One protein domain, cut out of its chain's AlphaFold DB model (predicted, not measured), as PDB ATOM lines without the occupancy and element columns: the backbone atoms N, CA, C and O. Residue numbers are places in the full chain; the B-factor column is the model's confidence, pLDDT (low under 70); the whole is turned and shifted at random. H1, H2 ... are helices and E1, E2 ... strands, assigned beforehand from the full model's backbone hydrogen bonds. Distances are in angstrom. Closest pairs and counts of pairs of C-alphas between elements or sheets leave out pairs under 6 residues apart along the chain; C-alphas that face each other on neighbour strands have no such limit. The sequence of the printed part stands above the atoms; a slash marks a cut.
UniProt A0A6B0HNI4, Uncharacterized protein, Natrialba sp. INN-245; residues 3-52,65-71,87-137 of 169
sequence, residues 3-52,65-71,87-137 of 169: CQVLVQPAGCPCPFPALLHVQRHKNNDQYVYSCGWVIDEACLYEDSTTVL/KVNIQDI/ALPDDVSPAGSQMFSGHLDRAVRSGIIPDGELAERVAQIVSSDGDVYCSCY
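AT A GLANCE: This is residues 3 to 52, 65 to 71 and 87 to 137 of the 169 residues of an uncharacterized protein of Natrialba sp. INN-245 (UniProt A0A6B0HNI4). The model has two lobes: a long, strongly twisted meander of E1, E2 and E3, drawn out by the hairpin of E2 and E3, and a small head in which the helical hairpin of H1 and H2 packs on the two-stranded sheet of E4 and E5. Residues 40 to 52, with no named element, run from E3 toward the head. The printed part has 108 residues, 56 of them in named elements, in the order E1, E2, E3, E4, H1, H2, E5, of mixed class; both sheets are antiparallel, the larger in the order E1, E2, E3. The whole is loose, with a radius of gyration of the C-alphas of 17.2 A, and flat, spanning 52 by 39 by 20 A.

IN THESE COORDINATES: Strand E1, residues 3 to 7, begins at C-alpha 3, (-58.985, -30.689, 8.821). Strand E2, residues 16 to 27, is 33.9 A long and ends at C-alpha 27, (-50.185, -23.259, -12.822). Strand E3, residues 30 to 39, is 30.3 A long. Strand E4, residues 98 to 103, measures 15.4 A, helix H1, residues 104 to 109, 8.7 A, and helix H2, residues 116 to 126, 15.0 A. Strand E5, residues 131 to 136, 15.4 A long, ends at C-alpha 136, (-46.129, -41.958, 10.039).

HOW THE PARTS SIT: E1, E2 and E3 form a meander, each strand the antiparallel neighbour of the one before, with E1 and E3 as edge strands. In the hairpin of E1 and E2, N 5 and O 18 are 2.8 A apart, within hydrogen-bond range. In the hairpin of E2 and E3, N 23 and O 34 are 2.8 A apart and N 30 and O 27 are 2.8 A apart, within that range too. E1, E2 and E3 are each apart from E4, H1, H2 and E5. E4 and E5 are antiparallel at 167 degrees, with N 100 and O 134 at 2.8 A. H1 and H2 touch and form a helical hairpin, a shallow tilt of 26 degrees, opposite ways; their closest C-alphas are those of Leu 104 and Ala 119, 6.0 A apart. The closest C-alphas of H1 and E5, Leu 104 and Asp 131, are 6.1 A apart. In H1 and H2 every O i to N i+4 pair is within hydrogen-bond range.

THE WHOLE: The two C-alphas farthest apart, those of Asn 28 and Asp 129, are 51.9 A apart. Residues 53 to 64 are not printed, with 15.7 A between C-alphas 52 and 65, nor are residues 72 to 86, with 8.2 A between C-alphas 71 and 87. Both cuts fall in the link from E3 to E4; of the links that are printed whole, none is long. The mean pLDDT of the printed part is 77.2; it is under 70 at residue 27, residues 65 to 71, 87 to 98, 127 to 128 and residue 137.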
ATOM      1  N   CYS A   3     -57.852 -30.731   7.901       83.81
ATOM      2  CA  CYS A   3     -58.985 -30.689   8.821       83.81
ATOM      3  C   CYS A   3     -59.556 -32.085   9.057       83.81
ATOM      4  O   CYS A   3     -59.454 -32.969   8.207       83.81
ATOM      5  N   GLN A   4     -60.172 -32.268  10.219       89.50
ATOM      6  CA  GLN A   4     -60.878 -33.496  10.544       89.50
ATOM      7  C   GLN A   4     -62.233 -33.531   9.824       89.50
ATOM      8  O   GLN A   4     -62.947 -32.526   9.769       89.50
ATOM      9  N   VAL A   5     -62.577 -34.684   9.264       92.44
ATOM     10  CA  VAL A   5     -63.820 -34.944   8.527       92.44
ATOM     11  C   VAL A   5     -64.346 -36.341   8.863       92.44
ATOM     12  O   VAL A   5     -63.599 -37.196   9.333       92.44
ATOM     13  N   LEU A   6     -65.625 -36.597   8.589       95.06
ATOM     14  CA  LEU A   6     -66.164 -37.956   8.525       95.06
ATOM     15  C   LEU A   6     -66.159 -38.427   7.072       95.06
ATOM     16  O   LEU A   6     -66.644 -37.716   6.190       95.06
ATOM     17  N   VAL A   7     -65.632 -39.625   6.827       92.06
ATOM     18  CA  VAL A   7     -65.568 -40.223   5.489       92.06
ATOM     19  C   VAL A   7     -66.282 -41.566   5.499       92.06
ATOM     20  O   VAL A   7     -66.160 -42.336   6.444       92.06
ATOM     21  N   GLN A   8     -67.018 -41.851   4.427       94.31
ATOM     22  CA  GLN A   8     -67.628 -43.154   4.185       94.31
ATOM     23  C   GLN A   8     -67.351 -43.576   2.734       94.31
ATOM     24  O   GLN A   8     -68.100 -43.204   1.828       94.31
ATOM     25  N   PRO A   9     -66.255 -44.312   2.478       90.38
ATOM     26  CA  PRO A   9     -65.966 -44.848   1.153       90.38
ATOM     27  C   PRO A   9     -67.062 -45.817   0.694       90.38
ATOM     28  O   PRO A   9     -67.770 -46.410   1.511       90.38
ATOM     29  N   ALA A  10     -67.185 -46.018  -0.619       91.50
ATOM     30  CA  ALA A  10     -68.144 -46.971  -1.169       91.50
ATOM     31  C   ALA A  10     -67.921 -48.376  -0.579       91.50
ATOM     32  O   ALA A  10     -66.806 -48.892  -0.590       91.50
ATOM     33  N   GLY A  11     -68.987 -48.985  -0.053       90.88
ATOM     34  CA  GLY A  11     -68.927 -50.289   0.615       90.88
ATOM     35  C   GLY A  11     -68.544 -50.246   2.099       90.88
ATOM     36  O   GLY A  11     -68.568 -51.288   2.748       90.88
ATOM     37  N   CYS A  12     -68.237 -49.074   2.667       91.00
ATOM     38  CA  CYS A  12     -68.000 -48.940   4.101       91.00
ATOM     39  C   CYS A  12     -69.339 -48.910   4.872       91.00
ATOM     40  O   CYS A  12     -70.217 -48.108   4.529       91.00
ATOM     41  N   PRO A  13     -69.526 -49.759   5.903       93.75
ATOM     42  CA  PRO A  13     -70.815 -49.901   6.588       93.75
ATOM     43  C   PRO A  13     -71.220 -48.660   7.397       93.75
ATOM     44  O   PRO A  13     -72.408 -48.455   7.638       93.75
ATOM     45  N   CYS A  14     -70.260 -47.827   7.800       92.88
ATOM     46  CA  CYS A  14     -70.488 -46.601   8.556       92.88
ATOM     47  C   CYS A  14     -69.402 -45.553   8.249       92.88
ATOM     48  O   CYS A  14     -68.314 -45.913   7.801       92.88
ATOM     49  N   PRO A  15     -69.676 -44.255   8.464       93.62
ATOM     50  CA  PRO A  15     -68.645 -43.228   8.390       93.62
ATOM     51  C   PRO A  15     -67.629 -43.373   9.531       93.62
ATOM     52  O   PRO A  15     -67.993 -43.763  10.641       93.62
ATOM     53  N   PHE A  16     -66.376 -42.989   9.282       92.56
ATOM     54  CA  PHE A  16     -65.310 -42.956  10.287       92.56
ATOM     55  C   PHE A  16     -64.523 -41.629  10.258       92.56
ATOM     56  O   PHE A  16     -64.517 -40.946   9.225       92.56
ATOM     57  N   PRO A  17     -63.873 -41.241  11.375       92.62
ATOM     58  CA  PRO A  17     -63.034 -40.044  11.442       92.62
ATOM     59  C   PRO A  17     -61.788 -40.147  10.557       92.62
ATOM     60  O   PRO A  17     -61.083 -41.157  10.550       92.62
ATOM     61  N   ALA A  18     -61.505 -39.082   9.819       90.75
ATOM     62  CA  ALA A  18     -60.358 -38.980   8.930       90.75
ATOM     63  C   ALA A  18     -59.792 -37.555   8.913       90.75
ATOM     64  O   ALA A  18     -60.484 -36.584   9.224       90.75
ATOM     65  N   LEU A  19     -58.541 -37.423   8.485       87.25
ATOM     66  CA  LEU A  19     -57.888 -36.143   8.228       87.25
ATOM     67  C   LEU A  19     -57.884 -35.882   6.728       87.25
ATOM     68  O   LEU A  19     -57.163 -36.539   5.974       87.25
ATOM     69  N   LEU A  20     -58.673 -34.904   6.294       85.31
ATOM     70  CA  LEU A  20     -58.644 -34.387   4.935       85.31
ATOM     71  C   LEU A  20     -57.456 -33.440   4.796       85.31
ATOM     72  O   LEU A  20     -57.362 -32.451   5.523       85.31
ATOM     73  N   HIS A  21     -56.599 -33.688   3.811       80.69
ATOM     74  CA  HIS A  21     -55.594 -32.729   3.376       80.69
ATOM     75  C   HIS A  21     -55.968 -32.193   1.995       80.69
ATOM     76  O   HIS A  21     -56.331 -32.940   1.089       80.69
ATOM     77  N   VAL A  22     -55.893 -30.872   1.841       78.50
ATOM     78  CA  VAL A  22     -56.115 -30.174   0.573       78.50
ATOM     79  C   VAL A  22     -54.988 -29.183   0.357       78.50
ATOM     80  O   VAL A  22     -54.714 -28.335   1.215       78.50
ATOM     81  N   GLN A  23     -54.382 -29.241  -0.815       75.69
ATOM     82  CA  GLN A  23     -53.369 -28.305  -1.256       75.69
ATOM     83  C   GLN A  23     -53.826 -27.646  -2.552       75.69
ATOM     84  O   GLN A  23     -54.365 -28.287  -3.451       75.69
ATOM     85  N   ARG A  24     -53.641 -26.330  -2.618       78.06
ATOM     86  CA  ARG A  24     -53.945 -25.537  -3.803       78.06
ATOM     87  C   ARG A  24     -52.647 -25.185  -4.501       78.06
ATOM     88  O   ARG A  24     -51.755 -24.612  -3.878       78.06
ATOM     89  N   HIS A  25     -52.631 -25.413  -5.800       72.31
ATOM     90  CA  HIS A  25     -51.533 -25.111  -6.701       72.31
ATOM     91  C   HIS A  25     -51.990 -24.115  -7.748       72.31
ATOM     92  O   HIS A  25     -53.158 -24.119  -8.144       72.31
ATOM     93  N   LYS A  26     -51.075 -23.255  -8.184       71.81
ATOM     94  CA  LYS A  26     -51.310 -22.321  -9.281       71.81
ATOM     95  C   LYS A  26     -50.374 -22.696 -10.425       71.81
ATOM     96  O   LYS A  26     -49.165 -22.651 -10.227       71.81
ATOM     97  N   ASN A  27     -50.932 -23.031 -11.585       68.38
ATOM     98  CA  ASN A  27     -50.185 -23.259 -12.822       68.38
ATOM     99  C   ASN A  27     -50.893 -22.536 -13.975       68.38
ATOM    100  O   ASN A  27     -52.113 -22.632 -14.071       68.38
ATOM    101  N   ASN A  28     -50.161 -21.786 -14.804       74.56
ATOM    102  CA  ASN A  28     -50.713 -21.006 -15.926       74.56
ATOM    103  C   ASN A  28     -51.987 -20.207 -15.593       74.56
ATOM    104  O   ASN A  28     -52.983 -20.261 -16.308       74.56
ATOM    105  N   ASP A  29     -51.979 -19.505 -14.456       78.00
ATOM    106  CA  ASP A  29     -53.132 -18.759 -13.921       78.00
ATOM    107  C   ASP A  29     -54.399 -19.579 -13.611       78.00
ATOM    108  O   ASP A  29     -55.408 -19.024 -13.174       78.00
ATOM    109  N   GLN A  30     -54.322 -20.903 -13.709       70.94
ATOM    110  CA  GLN A  30     -55.353 -21.837 -13.284       70.94
ATOM    111  C   GLN A  30     -55.034 -22.411 -11.901       70.94
ATOM    112  O   GLN A  30     -53.877 -22.501 -11.481       70.94
ATOM    113  N   TYR A  31     -56.084 -22.801 -11.176       78.12
ATOM    114  CA  TYR A  31     -55.947 -23.465  -9.886       78.12
ATOM    115  C   TYR A  31     -56.174 -24.963 -10.028       78.12
ATOM    116  O   TYR A  31     -57.237 -25.394 -10.471       78.12
ATOM    117  N   VAL A  32     -55.204 -25.740  -9.558       73.38
ATOM    118  CA  VAL A  32     -55.320 -27.190  -9.406       73.38
ATOM    119  C   VAL A  32     -55.328 -27.499  -7.918       73.38
ATOM    120  O   VAL A  32     -54.503 -26.989  -7.159       73.38
ATOM    121  N   TYR A  33     -56.275 -28.322  -7.486       76.25
ATOM    122  CA  TYR A  33     -56.358 -28.776  -6.105       76.25
ATOM    123  C   TYR A  33     -55.953 -30.242  -6.047       76.25
ATOM    124  O   TYR A  33     -56.522 -31.065  -6.762       76.25
ATOM    125  N   SER A  34     -54.989 -30.563  -5.191       73.81
ATOM    126  CA  SER A  34     -54.702 -31.938  -4.794       73.81
ATOM    127  C   SER A  34     -55.291 -32.182  -3.413       73.81
ATOM    128  O   SER A  34     -55.211 -31.331  -2.522       73.81
ATOM    129  N   CYS A  35     -55.933 -33.329  -3.233       77.62
ATOM    130  CA  CYS A  35     -56.507 -33.700  -1.953       77.62
ATOM    131  C   CYS A  35     -56.531 -35.210  -1.753       77.62
ATOM    132  O   CYS A  35     -56.487 -35.989  -2.704       77.62
ATOM    133  N   GLY A  36     -56.637 -35.596  -0.491       81.06
ATOM    134  CA  GLY A  36     -56.790 -36.970  -0.055       81.06
ATOM    135  C   GLY A  36     -57.136 -37.003   1.423       81.06
ATOM    136  O   GLY A  36     -57.216 -35.964   2.086       81.06
ATOM    137  N   TRP A  37     -57.337 -38.196   1.958       85.19
ATOM    138  CA  TRP A  37     -57.599 -38.373   3.376       85.19
ATOM    139  C   TRP A  37     -56.883 -39.610   3.906       85.19
ATOM    140  O   TRP A  37     -56.624 -40.555   3.164       85.19
ATOM    141  N   VAL A  38     -56.562 -39.574   5.195       84.62
ATOM    142  CA  VAL A  38     -56.074 -40.720   5.973       84.62
ATOM    143  C   VAL A  38     -56.991 -40.912   7.173       84.62
ATOM    144  O   VAL A  38     -57.597 -39.942   7.631       84.62
ATOM    145  N   ILE A  39     -57.133 -42.143   7.659       86.81
ATOM    146  CA  ILE A  39     -57.910 -42.418   8.873       86.81
ATOM    147  C   ILE A  39     -57.265 -41.660  10.036       86.81
ATOM    148  O   ILE A  39     -56.044 -41.669  10.182       86.81
ATOM    149  N   ASP A  40     -58.082 -40.994  10.845       87.62
ATOM    150  CA  ASP A  40     -57.612 -40.368  12.075       87.62
ATOM    151  C   ASP A  40     -57.556 -41.444  13.162       87.62
ATOM    152  O   ASP A  40     -58.508 -41.639  13.918       87.62
ATOM    153  N   GLU A  41     -56.457 -42.206  13.180       81.75
ATOM    154  CA  GLU A  41     -56.279 -43.338  14.102       81.75
ATOM    155  C   GLU A  41     -56.365 -42.898  15.570       81.75
ATOM    156  O   GLU A  41     -56.781 -43.688  16.415       81.75
ATOM    157  N   ALA A  42     -56.081 -41.623  15.867       83.25
ATOM    158  CA  ALA A  42     -56.206 -41.091  17.218       83.25
ATOM    159  C   ALA A  42     -57.654 -41.077  17.746       83.25
ATOM    160  O   ALA A  42     -57.895 -41.035  18.949       83.25
ATOM    161  N   CYS A  43     -58.645 -41.134  16.853       83.56
ATOM    162  CA  CYS A  43     -60.046 -41.275  17.245       83.56
ATOM    163  C   CYS A  43     -60.454 -42.723  17.540       83.56
ATOM    164  O   CYS A  43     -61.576 -42.954  17.991       83.56
ATOM    165  N   LEU A  44     -59.597 -43.698  17.224       80.00
ATOM    166  CA  LEU A  44     -59.899 -45.123  17.363       80.00
ATOM    167  C   LEU A  44     -59.334 -45.725  18.654       80.00
ATOM    168  O   LEU A  44     -59.805 -46.781  19.073       80.00
ATOM    169  N   TYR A  45     -58.352 -45.070  19.278       78.50
ATOM    170  CA  TYR A  45     -57.629 -45.593  20.435       78.50
ATOM    171  C   TYR A  45     -57.591 -44.584  21.585       78.50
ATOM    172  O   TYR A  45     -57.429 -43.383  21.374       78.50
ATOM    173  N   GLU A  46     -57.706 -45.079  22.815       73.50
ATOM    174  CA  GLU A  46     -57.439 -44.281  24.016       73.50
ATOM    175  C   GLU A  46     -55.943 -43.917  24.093       73.50
ATOM    176  O   GLU A  46     -55.107 -44.599  23.496       73.50
ATOM    177  N   ASP A  47     -55.619 -42.814  24.778       75.56
ATOM    178  CA  ASP A  47     -54.245 -42.316  24.978       75.56
ATOM    179  C   ASP A  47     -53.427 -42.145  23.686       75.56
ATOM    180  O   ASP A  47     -52.209 -42.322  23.648       75.56
ATOM    181  N   SER A  48     -54.105 -41.772  22.601       79.06
ATOM    182  CA  SER A  48     -53.501 -41.565  21.291       79.06
ATOM    183  C   SER A  48     -53.672 -40.123  20.813       79.06
ATOM    184  O   SER A  48     -54.580 -39.393  21.220       79.06
ATOM    185  N   THR A  49     -52.755 -39.663  19.962       81.06
ATOM    186  CA  THR A  49     -52.802 -38.303  19.426       81.06
ATOM    187  C   THR A  49     -52.273 -38.253  18.003       81.06
ATOM    188  O   THR A  49     -51.286 -38.906  17.664       81.06
ATOM    189  N   THR A  50     -52.922 -37.448  17.167       83.31
ATOM    190  CA  THR A  50     -52.454 -37.158  15.813       83.31
ATOM    191  C   THR A  50     -51.622 -35.882  15.848       83.31
ATOM    192  O   THR A  50     -52.125 -34.799  16.152       83.31
ATOM    193  N   VAL A  51     -50.352 -35.991  15.454       74.94
ATOM    194  CA  VAL A  51     -49.435 -34.853  15.324       74.94
ATOM    195  C   VAL A  51     -49.190 -34.540  13.851       74.94
ATOM    196  O   VAL A  51     -48.720 -35.384  13.094       74.94
ATOM    197  N   LEU A  52     -49.453 -33.296  13.444       71.75
ATOM    198  CA  LEU A  52     -49.119 -32.805  12.106       71.75
ATOM    199  C   LEU A  52     -47.747 -32.123  12.122       71.75
ATOM    200  O   LEU A  52     -47.602 -30.984  12.568       71.75
ATOM    201  N   LYS A  65     -45.228 -32.041  -1.761       51.84
ATOM    202  CA  LYS A  65     -44.994 -31.207  -2.930       51.84
ATOM    203  C   LYS A  65     -45.633 -31.885  -4.123       51.84
ATOM    204  O   LYS A  65     -45.026 -32.725  -4.777       51.84
ATOM    205  N   VAL A  66     -46.863 -31.489  -4.428       52.91
ATOM    206  CA  VAL A  66     -47.357 -31.670  -5.789       52.91
ATOM    207  C   VAL A  66     -46.659 -30.626  -6.651       52.91
ATOM    208  O   VAL A  66     -46.906 -29.428  -6.523       52.91
ATOM    209  N   ASN A  67     -45.730 -31.092  -7.481       55.47
ATOM    210  CA  ASN A  67     -45.128 -30.273  -8.521       55.47
ATOM    211  C   ASN A  67     -46.046 -30.293  -9.739       55.47
ATOM    212  O   ASN A  67     -46.393 -31.365 -10.231       55.47
ATOM    213  N   ILE A  68     -46.445 -29.112 -10.204       58.69
ATOM    214  CA  ILE A  68     -47.182 -28.965 -11.453       58.69
ATOM    215  C   ILE A  68     -46.232 -28.314 -12.436       58.69
ATOM    216  O   ILE A  68     -45.872 -27.149 -12.281       58.69
ATOM    217  N   GLN A  69     -45.821 -29.095 -13.424       59.78
ATOM    218  CA  GLN A  69     -44.925 -28.660 -14.473       59.78
ATOM    219  C   GLN A  69     -45.556 -28.986 -15.817       59.78
ATOM    220  O   GLN A  69     -46.009 -30.109 -16.035       59.78
ATOM    221  N   ASP A  70     -45.543 -28.013 -16.719       60.47
ATOM    222  CA  ASP A  70     -45.856 -28.271 -18.116       60.47
ATOM    223  C   ASP A  70     -44.642 -28.948 -18.757       60.47
ATOM    224  O   ASP A  70     -43.533 -28.404 -18.750       60.47
ATOM    225  N   ILE A  71     -44.842 -30.154 -19.282       60.91
ATOM    226  CA  ILE A  71     -43.827 -30.870 -20.054       60.91
ATOM    227  C   ILE A  71     -44.170 -30.659 -21.526       60.91
ATOM    228  O   ILE A  71     -45.219 -31.108 -21.982       60.91
ATOM    229  N   ALA A  87     -38.571 -34.185 -13.750       67.81
ATOM    230  CA  ALA A  87     -39.683 -33.315 -13.364       67.81
ATOM    231  C   ALA A  87     -40.222 -33.620 -11.951       67.81
ATOM    232  O   ALA A  87     -40.903 -32.784 -11.345       67.81
ATOM    233  N   LEU A  88     -39.938 -34.809 -11.409       66.06
ATOM    234  CA  LEU A  88     -40.338 -35.165 -10.050       66.06
ATOM    235  C   LEU A  88     -39.458 -34.425  -9.022       66.06
ATOM    236  O   LEU A  88     -38.261 -34.273  -9.245       66.06
ATOM    237  N   PRO A  89     -40.029 -33.949  -7.899       61.12
ATOM    238  CA  PRO A  89     -39.253 -33.331  -6.828       61.12
ATOM    239  C   PRO A  89     -38.245 -34.303  -6.196       61.12
ATOM    240  O   PRO A  89     -38.609 -35.429  -5.866       61.12
ATOM    241  N   ASP A  90     -37.027 -33.824  -5.928       60.44
ATOM    242  CA  ASP A  90     -35.978 -34.567  -5.201       60.44
ATOM    243  C   ASP A  90     -36.167 -34.551  -3.668       60.44
ATOM    244  O   ASP A  90     -35.381 -35.134  -2.923       60.44
ATOM    245  N   ASP A  91     -37.180 -33.839  -3.175       56.16
ATOM    246  CA  ASP A  91     -37.404 -33.530  -1.759       56.16
ATOM    247  C   ASP A  91     -38.667 -34.183  -1.178       56.16
ATOM    248  O   ASP A  91     -39.210 -33.726  -0.167       56.16
ATOM    249  N   VAL A  92     -39.115 -35.271  -1.803       55.84
ATOM    250  CA  VAL A  92     -40.056 -36.213  -1.191       55.84
ATOM    251  C   VAL A  92     -39.406 -36.928  -0.011       55.84
ATOM    252  O   VAL A  92     -38.206 -37.205  -0.013       55.84
ATOM    253  N   SER A  93     -40.210 -37.241   1.001       54.59
ATOM    254  CA  SER A  93     -39.823 -38.063   2.134       54.59
ATOM    255  C   SER A  93     -39.298 -39.399   1.609       54.59
ATOM    256  O   SER A  93     -40.071 -40.204   1.080       54.59
ATOM    257  N   PRO A  94     -37.997 -39.691   1.771       49.53
ATOM    258  CA  PRO A  94     -37.417 -40.941   1.288       49.53
ATOM    259  C   PRO A  94     -37.976 -42.165   2.033       49.53
ATOM    260  O   PRO A  94     -37.744 -43.300   1.628       49.53
ATOM    261  N   ALA A  95     -38.690 -41.935   3.137       52.84
ATOM    262  CA  ALA A  95     -39.176 -42.952   4.049       52.84
ATOM    263  C   ALA A  95     -40.508 -43.594   3.612       52.84
ATOM    264  O   ALA A  95     -40.758 -44.744   3.978       52.84
ATOM    265  N   GLY A  96     -41.345 -42.902   2.826       60.38
ATOM    266  CA  GLY A  96     -42.722 -43.345   2.565       60.38
ATOM    267  C   GLY A  96     -43.546 -43.496   3.856       60.38
ATOM    268  O   GLY A  96     -43.144 -43.023   4.920       60.38
ATOM    269  N   SER A  97     -44.716 -44.136   3.772       69.31
ATOM    270  CA  SER A  97     -45.499 -44.480   4.968       69.31
ATOM    271  C   SER A  97     -44.761 -45.532   5.792       69.31
ATOM    272  O   SER A  97     -44.443 -46.605   5.276       69.31
ATOM    273  N   GLN A  98     -44.512 -45.248   7.070       69.94
ATOM    274  CA  GLN A  98     -43.776 -46.139   7.968       69.94
ATOM    275  C   GLN A  98     -44.521 -46.350   9.280       69.94
ATOM    276  O   GLN A  98     -45.115 -45.425   9.826       69.94
ATOM    277  N   MET A  99     -44.436 -47.568   9.808       76.69
ATOM    278  CA  MET A  99     -44.794 -47.856  11.193       76.69
ATOM    279  C   MET A  99     -43.520 -47.876  12.030       76.69
ATOM    280  O   MET A  99     -42.537 -48.523  11.660       76.69
ATOM    281  N   PHE A 100     -43.547 -47.192  13.165       77.19
ATOM    282  CA  PHE A 100     -42.463 -47.180  14.131       77.19
ATOM    283  C   PHE A 100     -42.960 -47.635  15.497       77.19
ATOM    284  O   PHE A 100     -44.055 -47.297  15.940       77.19
ATOM    285  N   SER A 101     -42.118 -48.415  16.160       83.81
ATOM    286  CA  SER A 101     -42.310 -48.854  17.530       83.81
ATOM    287  C   SER A 101     -40.975 -48.770  18.255       83.81
ATOM    288  O   SER A 101     -39.954 -49.274  17.765       83.81
ATOM    289  N   GLY A 102     -40.982 -48.110  19.406       84.88
ATOM    290  CA  GLY A 102     -39.835 -47.991  20.294       84.88
ATOM    291  C   GLY A 102     -39.738 -46.614  20.934       84.88
ATOM    292  O   GLY A 102     -40.649 -45.794  20.848       84.88
ATOM    293  N   HIS A 103     -38.594 -46.362  21.556       88.31
ATOM    294  CA  HIS A 103     -38.384 -45.157  22.343       88.31
ATOM    295  C   HIS A 103     -38.268 -43.880  21.481       88.31
ATOM    296  O   HIS A 103     -37.676 -43.885  20.392       88.31
ATOM    297  N   LEU A 104     -38.807 -42.763  21.977       83.44
ATOM    298  CA  LEU A 104     -38.889 -41.467  21.288       83.44
ATOM    299  C   LEU A 104     -37.527 -40.918  20.834       83.44
ATOM    300  O   LEU A 104     -37.415 -40.349  19.747       83.44
ATOM    301  N   ASP A 105     -36.465 -41.133  21.612       85.56
ATOM    302  CA  ASP A 105     -35.103 -40.716  21.246       85.56
ATOM    303  C   ASP A 105     -34.633 -41.358  19.923       85.56
ATOM    304  O   ASP A 105     -33.955 -40.732  19.102       85.56
ATOM    305  N   ARG A 106     -35.026 -42.612  19.683       84.56
ATOM    306  CA  ARG A 106     -34.741 -43.355  18.459       84.56
ATOM    307  C   ARG A 106     -35.591 -42.842  17.306       84.56
ATOM    308  O   ARG A 106     -35.070 -42.776  16.193       84.56
ATOM    309  N   ALA A 107     -36.841 -42.462  17.560       79.75
ATOM    310  CA  ALA A 107     -37.702 -41.850  16.553       79.75
ATOM    311  C   ALA A 107     -37.100 -40.530  16.039       79.75
ATOM    312  O   ALA A 107     -37.046 -40.317  14.828       79.75
ATOM    313  N   VAL A 108     -36.556 -39.700  16.941       81.62
ATOM    314  CA  VAL A 108     -35.862 -38.448  16.586       81.62
ATOM    315  C   VAL A 108     -34.591 -38.724  15.784       81.62
ATOM    316  O   VAL A 108     -34.410 -38.177  14.699       81.62
ATOM    317  N   ARG A 109     -33.723 -39.633  16.255       81.94
ATOM    318  CA  ARG A 109     -32.498 -40.009  15.513       81.94
ATOM    319  C   ARG A 109     -32.783 -40.577  14.122       81.94
ATOM    320  O   ARG A 109     -31.948 -40.442  13.235       81.94
ATOM    321  N   SER A 110     -33.932 -41.225  13.950       76.19
ATOM    322  CA  SER A 110     -34.357 -41.818  12.676       76.19
ATOM    323  C   SER A 110     -35.097 -40.823  11.773       76.19
ATOM    324  O   SER A 110     -35.507 -41.200  10.680       76.19
ATOM    325  N   GLY A 111     -35.285 -39.570  12.212       73.50
ATOM    326  CA  GLY A 111     -35.979 -38.526  11.453       73.50
ATOM    327  C   GLY A 111     -37.496 -38.708  11.352       73.50
ATOM    328  O   GLY A 111     -38.140 -38.024  10.564       73.50
ATOM    329  N   ILE A 112     -38.070 -39.623  12.137       74.31
ATOM    330  CA  ILE A 112     -39.511 -39.912  12.175       74.31
ATOM    331  C   ILE A 112     -40.231 -38.818  12.964       74.31
ATOM    332  O   ILE A 112     -41.262 -38.299  12.537       74.31
ATOM    333  N   ILE A 113     -39.643 -38.430  14.100       75.12
ATOM    334  CA  ILE A 113     -40.017 -37.221  14.830       75.12
ATOM    335  C   ILE A 113     -38.998 -36.128  14.479       75.12
ATOM    336  O   ILE A 113     -37.800 -36.370  14.617       75.12
ATOM    337  N   PRO A 114     -39.450 -34.939  14.040       74.06
ATOM    338  CA  PRO A 114     -38.580 -33.846  13.615       74.06
ATOM    339  C   PRO A 114     -37.478 -33.455  14.606       74.06
ATOM    340  O   PRO A 114     -36.341 -33.228  14.196       74.06
ATOM    341  N   ASP A 115     -37.809 -33.347  15.894       80.75
ATOM    342  CA  ASP A 115     -36.900 -32.853  16.923       80.75
ATOM    343  C   ASP A 115     -37.286 -33.338  18.333       80.75
ATOM    344  O   ASP A 115     -38.335 -33.948  18.557       80.75
ATOM    345  N   GLY A 116     -36.392 -33.080  19.292       80.62
ATOM    346  CA  GLY A 116     -36.587 -33.445  20.695       80.62
ATOM    347  C   GLY A 116     -37.687 -32.650  21.401       80.62
ATOM    348  O   GLY A 116     -38.325 -33.194  22.296       80.62
ATOM    349  N   GLU A 117     -37.965 -31.408  20.987       85.06
ATOM    350  CA  GLU A 117     -39.031 -30.601  21.602       85.06
ATOM    351  C   GLU A 117     -40.398 -31.236  21.330       85.06
ATOM    352  O   GLU A 117     -41.233 -31.380  22.226       85.06
ATOM    353  N   LEU A 118     -40.627 -31.662  20.088       80.75
ATOM    354  CA  LEU A 118     -41.842 -32.370  19.734       80.75
ATOM    355  C   LEU A 118     -41.915 -33.738  20.417       80.75
ATOM    356  O   LEU A 118     -42.990 -34.119  20.873       80.75
ATOM    357  N   ALA A 119     -40.794 -34.452  20.532       81.44
ATOM    358  CA  ALA A 119     -40.746 -35.717  21.260       81.44
ATOM    359  C   ALA A 119     -41.169 -35.554  22.731       81.44
ATOM    360  O   ALA A 119     -41.992 -36.328  23.213       81.44
ATOM    361  N   GLU A 120     -40.694 -34.518  23.430       84.06
ATOM    362  CA  GLU A 120     -41.101 -34.230  24.815       84.06
ATOM    363  C   GLU A 120     -42.603 -33.932  24.932       84.06
ATOM    364  O   GLU A 120     -43.267 -34.424  25.846       84.06
ATOM    365  N   ARG A 121     -43.165 -33.167  23.988       82.75
ATOM    366  CA  ARG A 121     -44.614 -32.899  23.945       82.75
ATOM    367  C   ARG A 121     -45.420 -34.170  23.693       82.75
ATOM    368  O   ARG A 121     -46.464 -34.347  24.308       82.75
ATOM    369  N   VAL A 122     -44.943 -35.048  22.809       78.81
ATOM    370  CA  VAL A 122     -45.570 -36.351  22.547       78.81
ATOM    371  C   VAL A 122     -45.537 -37.215  23.809       78.81
ATOM    372  O   VAL A 122     -46.581 -37.728  24.198       78.81
ATOM    373  N   ALA A 123     -44.396 -37.308  24.500       81.12
ATOM    374  CA  ALA A 123     -44.277 -38.056  25.756       81.12
ATOM    375  C   ALA A 123     -45.325 -37.606  26.793       81.12
ATOM    376  O   ALA A 123     -46.059 -38.418  27.346       81.12
ATOM    377  N   GLN A 124     -45.492 -36.295  26.980       81.38
ATOM    378  CA  GLN A 124     -46.481 -35.754  27.923       81.38
ATOM    379  C   GLN A 124     -47.934 -36.151  27.615       81.38
ATOM    380  O   GLN A 124     -48.767 -36.104  28.518       81.38
ATOM    381  N   ILE A 125     -48.246 -36.498  26.362       79.50
ATOM    382  CA  ILE A 125     -49.609 -36.813  25.918       79.50
ATOM    383  C   ILE A 125     -49.847 -38.323  25.884       79.50
ATOM    384  O   ILE A 125     -50.893 -38.765  26.344       79.50
ATOM    385  N   VAL A 126     -48.913 -39.097  25.319       75.19
ATOM    386  CA  VAL A 126     -49.157 -40.510  24.966       75.19
ATOM    387  C   VAL A 126     -48.192 -41.505  25.611       75.19
ATOM    388  O   VAL A 126     -48.383 -42.706  25.454       75.19
ATOM    389  N   SER A 127     -47.131 -41.055  26.294       69.94
ATOM    390  CA  SER A 127     -46.138 -41.982  26.850       69.94
ATOM    391  C   SER A 127     -45.356 -41.408  28.030       69.94
ATOM    392  O   SER A 127     -44.470 -40.566  27.879       69.94
ATOM    393  N   SER A 128     -45.628 -41.929  29.227       69.19
ATOM    394  CA  SER A 128     -44.915 -41.537  30.447       69.19
ATOM    395  C   SER A 128     -43.480 -42.073  30.537       69.19
ATOM    396  O   SER A 128     -42.684 -41.522  31.295       69.19
ATOM    397  N   ASP A 129     -43.159 -43.154  29.820       81.31
ATOM    398  CA  ASP A 129     -41.849 -43.823  29.840       81.31
ATOM    399  C   ASP A 129     -41.024 -43.597  28.563       81.31
ATOM    400  O   ASP A 129     -39.855 -43.973  28.515       81.31
ATOM    401  N   GLY A 130     -41.604 -42.928  27.565       75.75
ATOM    402  CA  GLY A 130     -40.952 -42.561  26.316       75.75
ATOM    403  C   GLY A 130     -41.072 -43.602  25.203       75.75
ATOM    404  O   GLY A 130     -40.620 -43.319  24.091       75.75
ATOM    405  N   ASP A 131     -41.686 -44.763  25.446       83.62
ATOM    406  CA  ASP A 131     -41.982 -45.743  24.400       83.62
ATOM    407  C   ASP A 131     -43.268 -45.378  23.654       83.62
ATOM    408  O   ASP A 131     -44.308 -45.111  24.256       83.62
ATOM    409  N   VAL A 132     -43.203 -45.364  22.320       78.38
ATOM    410  CA  VAL A 132     -44.344 -45.023  21.462       78.38
ATOM    411  C   VAL A 132     -44.523 -46.014  20.318       78.38
ATOM    412  O   VAL A 132     -43.572 -46.618  19.814       78.38
ATOM    413  N   TYR A 133     -45.772 -46.130  19.876       78.31
ATOM    414  CA  TYR A 133     -46.161 -46.769  18.624       78.31
ATOM    415  C   TYR A 133     -46.745 -45.681  17.731       78.31
ATOM    416  O   TYR A 133     -47.726 -45.042  18.109       78.31
ATOM    417  N   CYS A 134     -46.142 -45.431  16.572       72.00
ATOM    418  CA  CYS A 134     -46.632 -44.411  15.656       72.00
ATOM    419  C   CYS A 134     -46.696 -44.905  14.212       72.00
ATOM    420  O   CYS A 134     -45.794 -45.573  13.705       72.00
ATOM    421  N   SER A 135     -47.786 -44.534  13.546       72.12
ATOM    422  CA  SER A 135     -47.936 -44.621  12.099       72.12
ATOM    423  C   SER A 135     -47.605 -43.253  11.509       72.12
ATOM    424  O   SER A 135     -48.286 -42.264  11.779       72.12
ATOM    425  N   CYS A 136     -46.545 -43.179  10.713       71.19
ATOM    426  CA  CYS A 136     -46.129 -41.958  10.039       71.19
ATOM    427  C   CYS A 136     -46.523 -42.037   8.570       71.19
ATOM    428  O   CYS A 136     -45.972 -42.828   7.807       71.19
ATOM    429  N   TYR A 137     -47.472 -41.191   8.181       68.69
ATOM    430  CA  TYR A 137     -47.934 -41.067   6.806       68.69
ATOM    431  C   TYR A 137     -47.388 -39.767   6.228       68.69
ATOM    432  O   TYR A 137     -47.810 -38.688   6.659       68.69
TER     433      TYR A 137